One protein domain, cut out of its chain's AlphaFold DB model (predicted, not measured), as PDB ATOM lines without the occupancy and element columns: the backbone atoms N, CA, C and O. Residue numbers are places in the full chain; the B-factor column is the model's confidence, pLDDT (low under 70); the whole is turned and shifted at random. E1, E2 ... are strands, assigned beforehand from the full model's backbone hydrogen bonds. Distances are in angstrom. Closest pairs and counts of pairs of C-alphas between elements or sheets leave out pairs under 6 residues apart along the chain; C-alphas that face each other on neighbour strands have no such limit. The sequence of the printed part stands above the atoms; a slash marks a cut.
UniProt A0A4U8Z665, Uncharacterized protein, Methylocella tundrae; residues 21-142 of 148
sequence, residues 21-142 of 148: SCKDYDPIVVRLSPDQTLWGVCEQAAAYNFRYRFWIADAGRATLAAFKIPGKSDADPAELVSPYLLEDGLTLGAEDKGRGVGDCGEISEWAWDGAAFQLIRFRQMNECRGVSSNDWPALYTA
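Overview. This is residues 21 to 142 of the 148 residues of an uncharacterized protein of Methylocella tundrae (UniProt A0A4U8Z665). Two antiparallel sheets make a sandwich that is only partly face to face: E1 to E5 form one sheet, E6 to E9 the other, and they come close where E5 meets E6. The 122 printed residues hold nine named strands, E1 to E9 in chain order, and no named helix. The first sheet is branched at E3; the second has the order E6, E7, E8, E9. The class is all strand, with 59 residues, under half, in named elements. The whole is compact, with a radius of gyration of the C-alphas of 14.5 A and spans of 48 by 35 by 29 A.

Arrangement. E1, residues 28 to 31, E2, 37 to 46, E3, 49 to 58, and E4, 61 to 64, form a meander, each strand the antiparallel neighbour of the one before; N 30 and O 38 are 3.0 A apart, N 39 and O 55 2.8 A, N 56 and O 63 2.8 A. E5, residues 79 to 81, lies on the same side of E3 as E4, with N 52 and O 80 at 2.9 A. A second meander holds E6, residues 91 to 97, E7, 105 to 112, E8, 117 to 125, and E9, 138 to 141; N 94 and O 108 are 2.9 A apart, N 107 and O 123 2.9 A, N 122 and O 140 3.0 A. The closest C-alphas of E5 and E6, Val 81 and Asp 96, are 5.2 A apart. E1 and E9 are apart.

Along the chain. E1 begins at C-alpha 28, (-28.116, -47.884, 4.537). E2 is 26.8 A long and bends by 51 degrees at residue 43; E3 is 28.9 A. E7 is 23.5 A; E8, 22.9 A, bends by 62 degrees at residue 120. E9 ends at C-alpha 141, (-17.228, -25.847, 10.262).

Size, cuts and confidence. The C-alphas farthest apart, Ala 59 and Arg 129, are 47.6 A apart. The links E4 to E5 and E8 to E9 are long. The printed part has no cut, and no printed residue is under 70 in pLDDT.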
ATOM      1  N   SER A  21     -35.012 -47.055 -10.624       94.75
ATOM      2  CA  SER A  21     -33.665 -46.500 -10.497       94.75
ATOM      3  C   SER A  21     -32.976 -46.925  -9.193       94.75
ATOM      4  O   SER A  21     -31.751 -47.001  -9.150       94.75
ATOM      5  N   CYS A  22     -33.747 -47.281  -8.162       95.25
ATOM      6  CA  CYS A  22     -33.247 -47.711  -6.858       95.25
ATOM      7  C   CYS A  22     -33.058 -49.231  -6.719       95.25
ATOM      8  O   CYS A  22     -32.654 -49.688  -5.652       95.25
ATOM      9  N   LYS A  23     -33.339 -50.034  -7.754       91.56
ATOM     10  CA  LYS A  23     -33.363 -51.508  -7.648       91.56
ATOM     11  C   LYS A  23     -32.027 -52.145  -7.235       91.56
ATOM     12  O   LYS A  23     -32.031 -53.207  -6.624       91.56
ATOM     13  N   ASP A  24     -30.915 -51.488  -7.565       89.88
ATOM     14  CA  ASP A  24     -29.550 -51.959  -7.298       89.88
ATOM     15  C   ASP A  24     -28.935 -51.283  -6.052       89.88
ATOM     16  O   ASP A  24     -27.736 -51.407  -5.801       89.88
ATOM     17  N   TYR A  25     -29.739 -50.539  -5.282       90.81
ATOM     18  CA  TYR A  25     -29.295 -49.771  -4.122       90.81
ATOM     19  C   TYR A  25     -29.849 -50.350  -2.822       90.81
ATOM     20  O   TYR A  25     -31.043 -50.254  -2.522       90.81
ATOM     21  N   ASP A  26     -28.949 -50.915  -2.021       91.00
ATOM     22  CA  ASP A  26     -29.293 -51.455  -0.714       91.00
ATOM     23  C   ASP A  26     -29.623 -50.349   0.302       91.00
ATOM     24  O   ASP A  26     -29.076 -49.242   0.247       91.00
ATOM     25  N   PRO A  27     -30.486 -50.639   1.293       93.00
ATOM     26  CA  PRO A  27     -30.682 -49.745   2.418       93.00
ATOM     27  C   PRO A  27     -29.385 -49.507   3.195       93.00
ATOM     28  O   PRO A  27     -28.644 -50.436   3.515       93.00
ATOM     29  N   ILE A  28     -29.174 -48.262   3.603       92.75
ATOM     30  CA  ILE A  28     -28.116 -47.884   4.537       92.75
ATOM     31  C   ILE A  28     -28.606 -48.207   5.944       92.75
ATOM     32  O   ILE A  28     -29.647 -47.708   6.364       92.75
ATOM     33  N   VAL A  29     -27.867 -49.027   6.690       93.00
ATOM     34  CA  VAL A  29     -28.238 -49.417   8.056       93.00
ATOM     35  C   VAL A  29     -27.050 -49.202   8.985       93.00
ATOM     36  O   VAL A  29     -26.051 -49.913   8.895       93.00
ATOM     37  N   VAL A  30     -27.159 -48.226   9.888       91.25
ATOM     38  CA  VAL A  30     -26.077 -47.836  10.811       91.25
ATOM     39  C   VAL A  30     -26.583 -47.876  12.247       91.25
ATOM     40  O   VAL A  30     -27.621 -47.306  12.569       91.25
ATOM     41  N   ARG A  31     -25.856 -48.543  13.145       91.12
ATOM     42  CA  ARG A  31     -26.187 -48.564  14.577       91.12
ATOM     43  C   ARG A  31     -25.717 -47.262  15.231       91.12
ATOM     44  O   ARG A  31     -24.520 -47.008  15.259       91.12
ATOM     45  N   LEU A  32     -26.649 -46.476  15.773       90.88
ATOM     46  CA  LEU A  32     -26.359 -45.196  16.438       90.88
ATOM     47  C   LEU A  32     -26.129 -45.363  17.944       90.88
ATOM     48  O   LEU A  32     -25.344 -44.640  18.550       90.88
ATOM     49  N   SER A  33     -26.823 -46.322  18.555       89.31
ATOM     50  CA  SER A  33     -26.721 -46.649  19.978       89.31
ATOM     51  C   SER A  33     -27.117 -48.118  20.204       89.31
ATOM     52  O   SER A  33     -27.393 -48.835  19.233       89.31
ATOM     53  N   PRO A  34     -27.142 -48.624  21.453       89.12
ATOM     54  CA  PRO A  34     -27.662 -49.957  21.730       89.12
ATOM     55  C   PRO A  34     -29.084 -50.206  21.197       89.12
ATOM     56  O   PRO A  34     -29.368 -51.313  20.726       89.12
ATOM     57  N   ASP A  35     -29.910 -49.160  21.198       90.38
ATOM     58  CA  ASP A  35     -31.349 -49.252  20.942       90.38
ATOM     59  C   ASP A  35     -31.766 -48.535  19.647       90.38
ATOM     60  O   ASP A  35     -32.816 -48.828  19.080       90.38
ATOM     61  N   GLN A  36     -30.912 -47.649  19.115       92.62
ATOM     62  CA  GLN A  36     -31.208 -46.854  17.925       92.62
ATOM     63  C   GLN A  36     -30.418 -47.298  16.694       92.62
ATOM     64  O   GLN A  36     -29.205 -47.522  16.734       92.62
ATOM     65  N   THR A  37     -31.117 -47.359  15.562       93.38
ATOM     66  CA  THR A  37     -30.542 -47.636  14.241       93.38
ATOM     67  C   THR A  37     -30.992 -46.573  13.243       93.38
ATOM     68  O   THR A  37     -32.187 -46.301  13.130       93.38
ATOM     69  N   LEU A  38     -30.051 -45.996  12.503       95.06
ATOM     70  CA  LEU A  38     -30.325 -45.191  11.320       95.06
ATOM     71  C   LEU A  38     -30.622 -46.113  10.138       95.06
ATOM     72  O   LEU A  38     -29.860 -47.039   9.860       95.06
ATOM     73  N   TRP A  39     -31.694 -45.806   9.423       95.50
ATOM     74  CA  TRP A  39     -32.087 -46.448   8.179       95.50
ATOM     75  C   TRP A  39     -32.139 -45.402   7.076       95.50
ATOM     76  O   TRP A  39     -32.851 -44.418   7.230       95.50
ATOM     77  N   GLY A  40     -31.429 -45.623   5.976       95.81
ATOM     78  CA  GLY A  40     -31.540 -44.862   4.737       95.81
ATOM     79  C   GLY A  40     -32.090 -45.751   3.631       95.81
ATOM     80  O   GLY A  40     -31.616 -46.870   3.454       95.81
ATOM     81  N   VAL A  41     -33.074 -45.278   2.876       96.25
ATOM     82  CA  VAL A  41     -33.636 -45.999   1.725       96.25
ATOM     83  C   VAL A  41     -33.545 -45.107   0.498       96.25
ATOM     84  O   VAL A  41     -33.963 -43.953   0.560       96.25
ATOM     85  N   CYS A  42     -33.015 -45.644  -0.602       96.94
ATOM     86  CA  CYS A  42     -32.999 -44.955  -1.889       96.94
ATOM     87  C   CYS A  42     -34.436 -44.630  -2.307       96.94
ATOM     88  O   CYS A  42     -35.276 -45.527  -2.332       96.94
ATOM     89  N   GLU A  43     -34.718 -43.369  -2.630       95.81
ATOM     90  CA  GLU A  43     -35.996 -42.929  -3.201       95.81
ATOM     91  C   GLU A  43     -35.896 -42.745  -4.712       95.81
ATOM     92  O   GLU A  43     -36.814 -43.140  -5.428       95.81
ATOM     93  N   GLN A  44     -34.766 -42.213  -5.188       95.31
ATOM     94  CA  GLN A  44     -34.502 -41.978  -6.603       95.31
ATOM     95  C   GLN A  44     -32.996 -42.022  -6.891       95.31
ATOM     96  O   GLN A  44     -32.193 -41.479  -6.136       95.31
ATOM     97  N   ALA A  45     -32.609 -42.569  -8.036       94.31
ATOM     98  CA  ALA A  45     -31.254 -42.491  -8.565       94.31
ATOM     99  C   ALA A  45     -31.273 -41.913  -9.985       94.31
ATOM    100  O   ALA A  45     -32.008 -42.375 -10.854       94.31
ATOM    101  N   ALA A  46     -30.458 -40.894 -10.248       90.38
ATOM    102  CA  ALA A  46     -30.350 -40.326 -11.586       90.38
ATOM    103  C   ALA A  46     -28.955 -39.753 -11.831       90.38
ATOM    104  O   ALA A  46     -28.438 -38.973 -11.031       90.38
ATOM    105  N   ALA A  47     -28.365 -40.110 -12.975       89.19
ATOM    106  CA  ALA A  47     -27.002 -39.731 -13.332       89.19
ATOM    107  C   ALA A  47     -26.014 -40.039 -12.186       89.19
ATOM    108  O   ALA A  47     -25.784 -41.203 -11.876       89.19
ATOM    109  N   TYR A  48     -25.436 -39.013 -11.562       86.56
ATOM    110  CA  TYR A  48     -24.448 -39.125 -10.482       86.56
ATOM    111  C   TYR A  48     -24.990 -38.702  -9.104       86.56
ATOM    112  O   TYR A  48     -24.193 -38.486  -8.191       86.56
ATOM    113  N   ASN A  49     -26.313 -38.568  -8.955       93.31
ATOM    114  CA  ASN A  49     -26.974 -38.218  -7.698       93.31
ATOM    115  C   ASN A  49     -27.955 -39.320  -7.270       93.31
ATOM    116  O   ASN A  49     -28.832 -39.730  -8.034       93.31
ATOM    117  N   PHE A  50     -27.821 -39.763  -6.019       95.25
ATOM    118  CA  PHE A  50     -28.599 -40.865  -5.448       95.25
ATOM    119  C   PHE A  50     -29.314 -40.389  -4.191       95.25
ATOM    120  O   PHE A  50     -28.692 -40.155  -3.162       95.25
ATOM    121  N   ARG A  51     -30.618 -40.183  -4.282       96.38
ATOM    122  CA  ARG A  51     -31.442 -39.582  -3.242       96.38
ATOM    123  C   ARG A  51     -31.926 -40.652  -2.272       96.38
ATOM    124  O   ARG A  51     -32.513 -41.645  -2.696       96.38
ATOM    125  N   TYR A  52     -31.677 -40.445  -0.985       97.69
ATOM    126  CA  TYR A  52     -32.068 -41.349   0.090       97.69
ATOM    127  C   TYR A  52     -32.868 -40.603   1.143       97.69
ATOM    128  O   TYR A  52     -32.448 -39.541   1.601       97.69
ATOM    129  N   ARG A  53     -33.946 -41.226   1.611       97.56
ATOM    130  CA  ARG A  53     -34.682 -40.789   2.796       97.56
ATOM    131  C   ARG A  53     -34.250 -41.577   4.015       97.56
ATOM    132  O   ARG A  53     -33.952 -42.767   3.918       97.56
ATOM    133  N   PHE A  54     -34.230 -40.909   5.163       97.38
ATOM    134  CA  PHE A  54     -33.694 -41.453   6.397       97.38
ATOM    135  C   PHE A  54     -34.685 -41.449   7.555       97.38
ATOM    136  O   PHE A  54     -35.464 -40.517   7.764       97.38
ATOM    137  N   TRP A  55     -34.564 -42.486   8.379       96.75
ATOM    138  CA  TRP A  55     -35.301 -42.664   9.618       96.75
ATOM    139  C   TRP A  55     -34.372 -43.104  10.743       96.75
ATOM    140  O   TRP A  55     -33.469 -43.914  10.540       96.75
ATOM    141  N   ILE A  56     -34.653 -42.642  11.954       95.19
ATOM    142  CA  ILE A  56     -34.127 -43.222  13.187       95.19
ATOM    143  C   ILE A  56     -35.182 -44.177  13.724       95.19
ATOM    144  O   ILE A  56     -36.344 -43.800  13.920       95.19
ATOM    145  N   ALA A  57     -34.769 -45.418  13.953       94.25
ATOM    146  CA  ALA A  57     -35.620 -46.463  14.477       94.25
ATOM    147  C   ALA A  57     -35.194 -46.913  15.872       94.25
ATOM    148  O   ALA A  57     -34.008 -47.131  16.112       94.25
ATOM    149  N   ASP A  58     -36.184 -47.096  16.743       91.12
ATOM    150  CA  ASP A  58     -36.059 -47.573  18.122       91.12
ATOM    151  C   ASP A  58     -37.330 -48.345  18.511       91.12
ATOM    152  O   ASP A  58     -38.439 -47.971  18.119       91.12
ATOM    153  N   ALA A  59     -37.179 -49.442  19.260       84.00
ATOM    154  CA  ALA A  59     -38.278 -50.257  19.781       84.00
ATOM    155  C   ALA A  59     -39.361 -50.593  18.726       84.00
ATOM    156  O   ALA A  59     -40.560 -50.586  19.008       84.00
ATOM    157  N   GLY A  60     -38.940 -50.846  17.479       78.31
ATOM    158  CA  GLY A  60     -39.817 -51.176  16.347       78.31
ATOM    159  C   GLY A  60     -40.569 -49.998  15.713       78.31
ATOM    160  O   GLY A  60     -41.281 -50.207  14.730       78.31
ATOM    161  N   ARG A  61     -40.404 -48.776  16.229       87.69
ATOM    162  CA  ARG A  61     -40.925 -47.531  15.647       87.69
ATOM    163  C   ARG A  61     -39.843 -46.846  14.820       87.69
ATOM    164  O   ARG A  61     -38.669 -46.927  15.159       87.69
ATOM    165  N   ALA A  62     -40.247 -46.154  13.760       93.81
ATOM    166  CA  ALA A  62     -39.370 -45.341  12.925       93.81
ATOM    167  C   ALA A  62     -39.867 -43.892  12.902       93.81
ATOM    168  O   ALA A  62     -41.063 -43.638  12.763       93.81
ATOM    169  N   THR A  63     -38.943 -42.948  13.032       94.88
ATOM    170  CA  THR A  63     -39.189 -41.502  12.943       94.88
ATOM    171  C   THR A  63     -38.237 -40.906  11.922       94.88
ATOM    172  O   THR A  63     -37.135 -41.421  11.769       94.88
ATOM    173  N   LEU A  64     -38.647 -39.866  11.193       96.38
ATOM    174  CA  LEU A  64     -37.767 -39.236  10.205       96.38
ATOM    175  C   LEU A  64     -36.510 -38.683  10.890       96.38
ATOM    176  O   LEU A  64     -36.603 -38.019  11.924       96.38
ATOM    177  N   ALA A  65     -35.347 -38.965  10.304       96.31
ATOM    178  CA  ALA A  65     -34.116 -38.282  10.676       96.31
ATOM    179  C   ALA A  65     -34.172 -36.823  10.192       96.31
ATOM    180  O   ALA A  65     -34.994 -36.470   9.349       96.31
ATOM    181  N   ALA A  66     -33.307 -35.967  10.732       96.75
ATOM    182  CA  ALA A  66     -33.230 -34.572  10.315       96.75
ATOM    183  C   ALA A  66     -31.772 -34.118  10.189       96.75
ATOM    184  O   ALA A  66     -31.042 -34.087  11.178       96.75
ATOM    185  N   PHE A  67     -31.393 -33.702   8.984       97.00
ATOM    186  CA  PHE A  67     -30.078 -33.197   8.600       97.00
ATOM    187  C   PHE A  67     -30.193 -31.716   8.248       97.00
ATOM    188  O   PHE A  67     -30.334 -31.313   7.096       97.00
ATOM    189  N   LYS A  68     -30.215 -30.874   9.278       95.44
ATOM    190  CA  LYS A  68     -30.456 -29.438   9.096       95.44
ATOM    191  C   LYS A  68     -29.181 -28.721   8.661       95.44
ATOM    192  O   LYS A  68     -28.104 -28.992   9.194       95.44
ATOM    193  N   ILE A  69     -29.334 -27.754   7.759       94.38
ATOM    194  CA  ILE A  69     -28.294 -26.792   7.378       94.38
ATOM    195  C   ILE A  69     -28.831 -25.384   7.679       94.38
ATOM    196  O   ILE A  69     -29.871 -25.006   7.132       94.38
ATOM    197  N   PRO A  70     -28.183 -24.594   8.557       89.69
ATOM    198  CA  PRO A  70     -28.616 -23.228   8.840       89.69
ATOM    199  C   PRO A  70     -28.723 -22.386   7.560       89.69
ATOM    200  O   PRO A  70     -27.811 -22.378   6.741       89.69
ATOM    201  N   GLY A  71     -29.842 -21.678   7.390       86.06
ATOM    202  CA  GLY A  71     -30.098 -20.855   6.200       86.06
ATOM    203  C   GLY A  71     -30.678 -21.604   4.993       86.06
ATOM    204  O   GLY A  71     -30.990 -20.957   3.998       86.06
ATOM    205  N   LYS A  72     -30.885 -22.926   5.076       85.31
ATOM    206  CA  LYS A  72     -31.597 -23.726   4.066       85.31
ATOM    207  C   LYS A  72     -32.877 -24.333   4.646       85.31
ATOM    208  O   LYS A  72     -32.846 -25.412   5.228       85.31
ATOM    209  N   SER A  73     -34.000 -23.633   4.495       78.62
ATOM    210  CA  SER A  73     -35.319 -24.074   4.981       78.62
ATOM    211  C   SER A  73     -36.121 -24.906   3.983       78.62
ATOM    212  O   SER A  73     -37.028 -25.620   4.396       78.62
ATOM    213  N   ASP A  74     -35.810 -24.797   2.692       79.69
ATOM    214  CA  ASP A  74     -36.690 -25.298   1.626       79.69
ATOM    215  C   ASP A  74     -36.412 -26.765   1.256       79.69
ATOM    216  O   ASP A  74     -37.179 -27.379   0.519       79.69
ATOM    217  N   ALA A  75     -35.315 -27.334   1.765       84.38
ATOM    218  CA  ALA A  75     -34.964 -28.736   1.573       84.38
ATOM    219  C   ALA A  75     -35.665 -29.626   2.610       84.38
ATOM    220  O   ALA A  75     -35.779 -29.255   3.780       84.38
ATOM    221  N   ASP A  76     -36.081 -30.825   2.197       93.81
ATOM    222  CA  ASP A  76     -36.559 -31.850   3.126       93.81
ATOM    223  C   ASP A  76     -35.391 -32.324   4.010       93.81
ATOM    224  O   ASP A  76     -34.432 -32.905   3.497       93.81
ATOM    225  N   PRO A  77     -35.428 -32.100   5.337       95.00
ATOM    226  CA  PRO A  77     -34.315 -32.448   6.210       95.00
ATOM    227  C   PRO A  77     -34.156 -33.961   6.399       95.00
ATOM    228  O   PRO A  77     -33.147 -34.381   6.957       95.00
ATOM    229  N   ALA A  78     -35.126 -34.783   5.999       96.81
ATOM    230  CA  ALA A  78     -35.026 -36.236   6.116       96.81
ATOM    231  C   ALA A  78     -34.307 -36.890   4.931       96.81
ATOM    232  O   ALA A  78     -34.201 -38.116   4.882       96.81
ATOM    233  N   GLU A  79     -33.838 -36.096   3.976       96.56
ATOM    234  CA  GLU A  79     -33.316 -36.567   2.708       96.56
ATOM    235  C   GLU A  79     -31.881 -36.105   2.473       96.56
ATOM    236  O   GLU A  79     -31.532 -34.955   2.728       96.56
ATOM    237  N   LEU A  80     -31.051 -37.008   1.951       97.44
ATOM    238  CA  LEU A  80     -29.687 -36.714   1.529       97.44
ATOM    239  C   LEU A  80     -29.449 -37.218   0.111       97.44
ATOM    240  O   LEU A  80     -29.982 -38.248  -0.303       97.44
ATOM    241  N   VAL A  81     -28.593 -36.507  -0.615       96.00
ATOM    242  CA  VAL A  81     -28.118 -36.912  -1.939       96.00
ATOM    243  C   VAL A  81     -26.723 -37.515  -1.799       96.00
ATOM    244  O   VAL A  81     -25.859 -36.965  -1.123       96.00
ATOM    245  N   SER A  82     -26.531 -38.675  -2.418       95.62
ATOM    246  CA  SER A  82     -25.310 -39.485  -2.416       95.62
ATOM    247  C   SER A  82     -24.678 -39.605  -1.020       95.62
ATOM    248  O   SER A  82     -23.542 -39.165  -0.826       95.62
ATOM    249  N   PRO A  83     -25.415 -40.134  -0.024       97.00
ATOM    250  CA  PRO A  83     -24.917 -40.237   1.341       97.00
ATOM    251  C   PRO A  83     -23.750 -41.226   1.449       97.00
ATOM    252  O   PRO A  83     -23.697 -42.230   0.739       97.00
ATOM    253  N   TYR A  84     -22.842 -40.973   2.385       95.12
ATOM    254  CA  TYR A  84     -21.717 -41.850   2.700       95.12
ATOM    255  C   TYR A  84     -21.388 -41.789   4.192       95.12
ATOM    256  O   TYR A  84     -21.545 -40.755   4.834       95.12
ATOM    257  N   LEU A  85     -20.936 -42.906   4.760       93.12
ATOM    258  CA  LEU A  85     -20.462 -42.958   6.142       93.12
ATOM    259  C   LEU A  85     -18.952 -42.715   6.154       93.12
ATOM    260  O   LEU A  85     -18.227 -43.331   5.371       93.12
ATOM    261  N   LEU A  86     -18.478 -41.832   7.029       91.94
ATOM    262  CA  LEU A  86     -17.044 -41.660   7.240       91.94
ATOM    263  C   LEU A  86     -16.470 -42.852   8.020       91.94
ATOM    264  O   LEU A  86     -17.186 -43.601   8.683       91.94
ATOM    265  N   GLU A  87     -15.145 -43.005   7.973       87.88
ATOM    266  CA  GLU A  87     -14.424 -44.105   8.634       87.88
ATOM    267  C   GLU A  87     -14.614 -44.141  10.160       87.88
ATOM    268  O   GLU A  87     -14.414 -45.183  10.783       87.88
ATOM    269  N   ASP A  88     -15.029 -43.027  10.772       82.81
ATOM    270  CA  ASP A  88     -15.353 -42.966  12.201       82.81
ATOM    271  C   ASP A  88     -16.653 -43.707  12.572       82.81
ATOM    272  O   ASP A  88     -16.916 -43.935  13.755       82.81
ATOM    273  N   GLY A  89     -17.460 -44.089  11.575       77.00
ATOM    274  CA  GLY A  89     -18.718 -44.811  11.731       77.00
ATOM    275  C   GLY A  89     -19.858 -44.006  12.364       77.00
ATOM    276  O   GLY A  89     -20.925 -44.570  12.604       77.00
ATOM    277  N   LEU A  90     -19.651 -42.716  12.650       79.38
ATOM    278  CA  LEU A  90     -20.588 -41.852  13.383       79.38
ATOM    279  C   LEU A  90     -20.855 -40.513  12.688       79.38
ATOM    280  O   LEU A  90     -21.766 -39.784  13.092       79.38
ATOM    281  N   THR A  91     -20.093 -40.201  11.644       93.56
ATOM    282  CA  THR A  91     -20.314 -39.039  10.795       93.56
ATOM    283  C   THR A  91     -20.911 -39.480   9.466       93.56
ATOM    284  O   THR A  91     -20.334 -40.290   8.738       93.56
ATOM    285  N   LEU A  92     -22.075 -38.920   9.142       96.62
ATOM    286  CA  LEU A  92     -22.744 -39.121   7.864       96.62
ATOM    287  C   LEU A  92     -22.473 -37.915   6.965       96.62
ATOM    288  O   LEU A  92     -22.773 -36.779   7.335       96.62
ATOM    289  N   GLY A  93     -21.897 -38.171   5.799       97.06
ATOM    290  CA  GLY A  93     -21.689 -37.201   4.736       97.06
ATOM    291  C   GLY A  93     -22.743 -37.318   3.637       97.06
ATOM    292  O   GLY A  93     -23.387 -38.355   3.483       97.06
ATOM    293  N   ALA A  94     -22.907 -36.252   2.861       97.06
ATOM    294  CA  ALA A  94     -23.724 -36.220   1.652       97.06
ATOM    295  C   ALA A  94     -23.087 -35.316   0.593       97.06
ATOM    296  O   ALA A  94     -22.444 -34.316   0.933       97.06
ATOM    297  N   GLU A  95     -23.289 -35.660  -0.679       95.44
ATOM    298  CA  GLU A  95     -22.856 -34.858  -1.823       95.44
ATOM    299  C   GLU A  95     -24.002 -34.676  -2.818       95.44
ATOM    300  O   GLU A  95     -24.455 -35.640  -3.443       95.44
ATOM    301  N   ASP A  96     -24.410 -33.426  -3.024       93.25
ATOM    302  CA  ASP A  96     -25.323 -33.049  -4.100       93.25
ATOM    303  C   ASP A  96     -24.521 -32.360  -5.203       93.25
ATOM    304  O   ASP A  96     -23.972 -31.274  -5.010       93.25
ATOM    305  N   LYS A  97     -24.374 -33.031  -6.345       90.50
ATOM    306  CA  LYS A  97     -23.505 -32.587  -7.441       90.50
ATOM    307  C   LYS A  97     -24.333 -31.863  -8.497       90.50
ATOM    308  O   LYS A  97     -25.384 -32.349  -8.901       90.50
ATOM    309  N   GLY A  98     -23.823 -30.734  -8.987       87.88
ATOM    310  CA  GLY A  98     -24.468 -29.929 -10.027       87.88
ATOM    311  C   GLY A  98     -24.334 -30.545 -11.419       87.88
ATOM    312  O   GLY A  98     -24.949 -31.562 -11.695       87.88
ATOM    313  N   ARG A  99     -23.559 -29.933 -12.326       85.00
ATOM    314  CA  ARG A  99     -23.384 -30.388 -13.729       85.00
ATOM    315  C   ARG A  99     -22.415 -31.577 -13.892       85.00
ATOM    316  O   ARG A  99     -22.360 -32.191 -14.955       85.00
ATOM    317  N   GLY A 100     -21.654 -31.912 -12.852       75.69
ATOM    318  CA  GLY A 100     -20.715 -33.030 -12.858       75.69
ATOM    319  C   GLY A 100     -20.040 -33.227 -11.504       75.69
ATOM    320  O   GLY A 100     -20.166 -32.394 -10.602       75.69
ATOM    321  N   VAL A 101     -19.312 -34.338 -11.362       74.19
ATOM    322  CA  VAL A 101     -18.546 -34.653 -10.148       74.19
ATOM    323  C   VAL A 101     -17.472 -33.586  -9.933       74.19
ATOM    324  O   VAL A 101     -16.577 -33.437 -10.760       74.19
ATOM    325  N   GLY A 102     -17.565 -32.850  -8.824       71.44
ATOM    326  CA  GLY A 102     -16.557 -31.855  -8.451       71.44
ATOM    327  C   GLY A 102     -16.509 -30.614  -9.350       71.44
ATOM    328  O   GLY A 102     -15.452 -30.012  -9.447       71.44
ATOM    329  N   ASP A 103     -17.608 -30.241 -10.017       84.88
ATOM    330  CA  ASP A 103     -17.728 -28.996 -10.804       84.88
ATOM    331  C   ASP A 103     -18.350 -27.856  -9.969       84.88
ATOM    332  O   ASP A 103     -17.858 -26.729  -9.930       84.88
ATOM    333  N   CYS A 104     -19.442 -28.193  -9.282       92.56
ATOM    334  CA  CYS A 104     -20.278 -27.360  -8.419       92.56
ATOM    335  C   CYS A 104     -21.197 -28.282  -7.608       92.56
ATOM    336  O   CYS A 104     -21.409 -29.441  -7.989       92.56
ATOM    337  N   GLY A 105     -21.780 -27.771  -6.531       94.31
ATOM    338  CA  GLY A 105     -22.691 -28.524  -5.684       94.31
ATOM    339  C   GLY A 105     -22.476 -28.259  -4.205       94.31
ATOM    340  O   GLY A 105     -21.971 -27.207  -3.805       94.31
ATOM    341  N   GLU A 106     -22.860 -29.238  -3.398       94.88
ATOM    342  CA  GLU A 106     -22.842 -29.184  -1.944       94.88
ATOM    343  C   GLU A 106     -22.190 -30.425  -1.355       94.88
ATOM    344  O   GLU A 106     -22.432 -31.542  -1.807       94.88
ATOM    345  N   ILE A 107     -21.382 -30.216  -0.317       96.00
ATOM    346  CA  ILE A 107     -20.856 -31.282   0.532       96.00
ATOM    347  C   ILE A 107     -21.179 -30.926   1.970       96.00
ATOM    348  O   ILE A 107     -20.791 -29.860   2.458       96.00
ATOM    349  N   SER A 108     -21.858 -31.838   2.649       97.12
ATOM    350  CA  SER A 108     -22.323 -31.647   4.018       97.12
ATOM    351  C   SER A 108     -21.963 -32.861   4.861       97.12
ATOM    352  O   SER A 108     -22.031 -33.982   4.369       97.12
ATOM    353  N   GLU A 109     -21.595 -32.647   6.121       97.69
ATOM    354  CA  GLU A 109     -21.344 -33.719   7.087       97.69
ATOM    355  C   GLU A 109     -22.010 -33.411   8.420       97.69
ATOM    356  O   GLU A 109     -21.898 -32.292   8.942       97.69
ATOM    357  N   TRP A 110     -22.635 -34.433   8.999       97.44
ATOM    358  CA  TRP A 110     -23.252 -34.378  10.312       97.44
ATOM    359  C   TRP A 110     -22.709 -35.473  11.221       97.44
ATOM    360  O   TRP A 110     -22.674 -36.642  10.843       97.44
ATOM    361  N   ALA A 111     -22.353 -35.097  12.446       95.50
ATOM    362  CA  ALA A 111     -21.999 -36.039  13.499       95.50
ATOM    363  C   ALA A 111     -23.228 -36.362  14.354       95.50
ATOM    364  O   ALA A 111     -24.009 -35.469  14.692       95.50
ATOM    365  N   TRP A 112     -23.383 -37.628  14.733       93.25
ATOM    366  CA  TRP A 112     -24.378 -38.029  15.723       93.25
ATOM    367  C   TRP A 112     -23.939 -37.624  17.139       93.25
ATOM    368  O   TRP A 112     -22.863 -38.017  17.588       93.25
ATOM    369  N   ASP A 113     -24.770 -36.867  17.860       91.00
ATOM    370  CA  ASP A 113     -24.461 -36.395  19.224       91.00
ATOM    371  C   ASP A 113     -25.066 -37.259  20.349       91.00
ATOM    372  O   ASP A 113     -24.913 -36.943  21.531       91.00
ATOM    373  N   GLY A 114     -25.744 -38.355  19.995       90.38
ATOM    374  CA  GLY A 114     -26.517 -39.189  20.921       90.38
ATOM    375  C   GLY A 114     -28.029 -38.949  20.859       90.38
ATOM    376  O   GLY A 114     -28.786 -39.787  21.344       90.38
ATOM    377  N   ALA A 115     -28.474 -37.851  20.243       90.50
ATOM    378  CA  ALA A 115     -29.885 -37.491  20.109       90.50
ATOM    379  C   ALA A 115     -30.272 -37.016  18.698       90.50
ATOM    380  O   ALA A 115     -31.391 -37.278  18.253       90.50
ATOM    381  N   ALA A 116     -29.381 -36.314  17.996       93.06
ATOM    382  CA  ALA A 116     -29.601 -35.771  16.665       93.06
ATOM    383  C   ALA A 116     -28.305 -35.700  15.839       93.06
ATOM    384  O   ALA A 116     -27.185 -35.773  16.348       93.06
ATOM    385  N   PHE A 117     -28.473 -35.523  14.528       95.50
ATOM    386  CA  PHE A 117     -27.377 -35.225  13.612       95.50
ATOM    387  C   PHE A 117     -27.066 -33.730  13.638       95.50
ATOM    388  O   PHE A 117     -27.881 -32.902  13.228       95.50
ATOM    389  N   GLN A 118     -25.870 -33.388  14.105       96.25
ATOM    390  CA  GLN A 118     -25.386 -32.016  14.191       96.25
ATOM    391  C   GLN A 118     -24.461 -31.722  13.021       96.25
ATOM    392  O   GLN A 118     -23.497 -32.452  12.799       96.25
ATOM    393  N   LEU A 119     -24.732 -30.642  12.286       97.25
ATOM    394  CA  LEU A 119     -23.874 -30.217  11.183       97.25
ATOM    395  C   LEU A 119     -22.476 -29.905  11.729       97.25
ATOM    396  O   LEU A 119     -22.339 -29.150  12.695       97.25
ATOM    397  N   ILE A 120     -21.445 -30.461  11.094       97.00
ATOM    398  CA  ILE A 120     -20.036 -30.211  11.435       97.00
ATOM    399  C   ILE A 120     -19.221 -29.676  10.258       97.00
ATOM    400  O   ILE A 120     -18.217 -28.996  10.475       97.00
ATOM    401  N   ARG A 121     -19.662 -29.902   9.016       96.81
ATOM    402  CA  ARG A 121     -19.029 -29.346   7.817       96.81
ATOM    403  C   ARG A 121     -20.086 -29.039   6.767       96.81
ATOM    404  O   ARG A 121     -20.952 -29.865   6.511       96.81
ATOM    405  N   PHE A 122     -19.987 -27.868   6.145       96.94
ATOM    406  CA  PHE A 122     -20.755 -27.533   4.948       96.94
ATOM    407  C   PHE A 122     -19.890 -26.736   3.976       96.94
ATOM    408  O   PHE A 122     -19.291 -25.717   4.343       96.94
ATOM    409  N   ARG A 123     -19.826 -27.213   2.736       95.94
ATOM    410  CA  ARG A 123     -19.185 -26.553   1.602       95.94
ATOM    411  C   ARG A 123     -20.175 -26.449   0.461       95.94
ATOM    412  O   ARG A 123     -20.930 -27.388   0.222       95.94
ATOM    413  N   GLN A 124     -20.132 -25.337  -0.258       94.94
ATOM    414  CA  GLN A 124     -21.010 -25.112  -1.396       94.94
ATOM    415  C   GLN A 124     -20.285 -24.323  -2.479       94.94
ATOM    416  O   GLN A 124     -19.634 -23.316  -2.200       94.94
ATOM    417  N   MET A 125     -20.459 -24.756  -3.722       95.12
ATOM    418  CA  MET A 125     -20.075 -24.017  -4.915       95.12
ATOM    419  C   MET A 125     -21.280 -23.948  -5.846       95.12
ATOM    420  O   MET A 125     -21.631 -24.936  -6.485       95.12
ATOM    421  N   ASN A 126     -21.923 -22.784  -5.926       91.19
ATOM    422  CA  ASN A 126     -23.140 -22.608  -6.728       91.19
ATOM    423  C   ASN A 126     -22.856 -22.520  -8.234       91.19
ATOM    424  O   ASN A 126     -23.722 -22.827  -9.049       91.19
ATOM    425  N   GLU A 127     -21.648 -22.105  -8.620       91.00
ATOM    426  CA  GLU A 127     -21.276 -21.936 -10.023       91.00
ATOM    427  C   GLU A 127     -20.387 -23.070 -10.524       91.00
ATOM    428  O   GLU A 127     -19.326 -23.351  -9.977       91.00
ATOM    429  N   CYS A 128     -20.791 -23.677 -11.635       92.44
ATOM    430  CA  CYS A 128     -20.079 -24.783 -12.265       92.44
ATOM    431  C   CYS A 128     -18.913 -24.266 -13.121       92.44
ATOM    432  O   CYS A 128     -19.086 -23.910 -14.296       92.44
ATOM    433  N   ARG A 129     -17.730 -24.182 -12.502       87.69
ATOM    434  CA  ARG A 129     -16.500 -23.601 -13.070       87.69
ATOM    435  C   ARG A 129     -15.350 -24.606 -13.222       87.69
ATOM    436  O   ARG A 129     -14.234 -24.189 -13.512       87.69
ATOM    437  N   GLY A 130     -15.603 -25.902 -13.043       86.12
ATOM    438  CA  GLY A 130     -14.576 -26.950 -13.090       86.12
ATOM    439  C   GLY A 130     -13.614 -26.906 -11.901       86.12
ATOM    440  O   GLY A 130     -12.459 -27.307 -12.027       86.12
ATOM    441  N   VAL A 131     -14.069 -26.369 -10.767       86.81
ATOM    442  CA  VAL A 131     -13.272 -26.222  -9.545       86.81
ATOM    443  C   VAL A 131     -13.486 -27.446  -8.671       86.81
ATOM    444  O   VAL A 131     -14.619 -27.710  -8.275       86.81
ATOM    445  N   SER A 132     -12.397 -28.145  -8.334       88.62
ATOM    446  CA  SER A 132     -12.430 -29.329  -7.471       88.62
ATOM    447  C   SER A 132     -13.179 -29.061  -6.164       88.62
ATOM    448  O   SER A 132     -13.068 -27.984  -5.578       88.62
ATOM    449  N   SER A 133     -13.887 -30.070  -5.655       89.06
ATOM    450  CA  SER A 133     -14.645 -29.974  -4.401       89.06
ATOM    451  C   SER A 133     -13.806 -29.598  -3.176       89.06
ATOM    452  O   SER A 133     -14.329 -29.017  -2.223       89.06
ATOM    453  N   ASN A 134     -12.498 -29.863  -3.208       88.94
ATOM    454  CA  ASN A 134     -11.565 -29.450  -2.156       88.94
ATOM    455  C   ASN A 134     -11.435 -27.922  -2.043       88.94
ATOM    456  O   ASN A 134     -11.258 -27.397  -0.938       88.94
ATOM    457  N   ASP A 135     -11.593 -27.225  -3.167       91.06
ATOM    458  CA  ASP A 135     -11.466 -25.773  -3.286       91.06
ATOM    459  C   ASP A 135     -12.819 -25.054  -3.149       91.06
ATOM    460  O   ASP A 135     -12.885 -23.826  -3.209       91.06
ATOM    461  N   TRP A 136     -13.915 -25.792  -2.937       94.31
ATOM    462  CA  TRP A 136     -15.223 -25.183  -2.708       94.31
ATOM    463  C   TRP A 136     -15.242 -24.394  -1.390       94.31
ATOM    464  O   TRP A 136     -14.742 -24.902  -0.372       94.31
ATOM    465  N   PRO A 137     -15.865 -23.197  -1.369       95.31
ATOM    466  CA  PRO A 137     -16.019 -22.392  -0.164       95.31
ATOM    467  C   PRO A 137     -16.590 -23.187   1.013       95.31
ATOM    468  O   PRO A 137     -17.628 -23.841   0.899       95.31
ATOM    469  N   ALA A 138     -15.923 -23.101   2.166       96.06
ATOM    470  CA  ALA A 138     -16.450 -23.600   3.428       96.06
ATOM    471  C   ALA A 138     -17.378 -22.553   4.044       96.06
ATOM    472  O   ALA A 138     -16.938 -21.467   4.413       96.06
ATOM    473  N   LEU A 139     -18.659 -22.893   4.152       95.88
ATOM    474  CA  LEU A 139     -19.683 -22.021   4.726       95.88
ATOM    475  C   LEU A 139     -19.911 -22.309   6.212       95.88
ATOM    476  O   LEU A 139     -20.360 -21.436   6.950       95.88
ATOM    477  N   TYR A 140     -19.582 -23.522   6.663       95.88
ATOM    478  CA  TYR A 140     -19.682 -23.910   8.063       95.88
ATOM    479  C   TYR A 140     -18.629 -24.957   8.434       95.88
ATOM    480  O   TYR A 140     -18.379 -25.906   7.684       95.88
ATOM    481  N   THR A 141     -18.046 -24.812   9.626       95.50
ATOM    482  CA  THR A 141     -17.228 -25.847  10.262       95.50
ATOM    483  C   THR A 141     -17.417 -25.831  11.776       95.50
ATOM    484  O   THR A 141     -17.459 -24.769  12.397       95.50
ATOM    485  N   ALA A 142     -17.513 -27.012  12.374       94.06
ATOM    486  CA  ALA A 142     -17.525 -27.211  13.812       94.06
ATOM    487  C   ALA A 142     -16.762 -28.491  14.168       94.06
ATOM    488  O   ALA A 142     -16.564 -29.378  13.339       94.06
TER     489      ALA A 142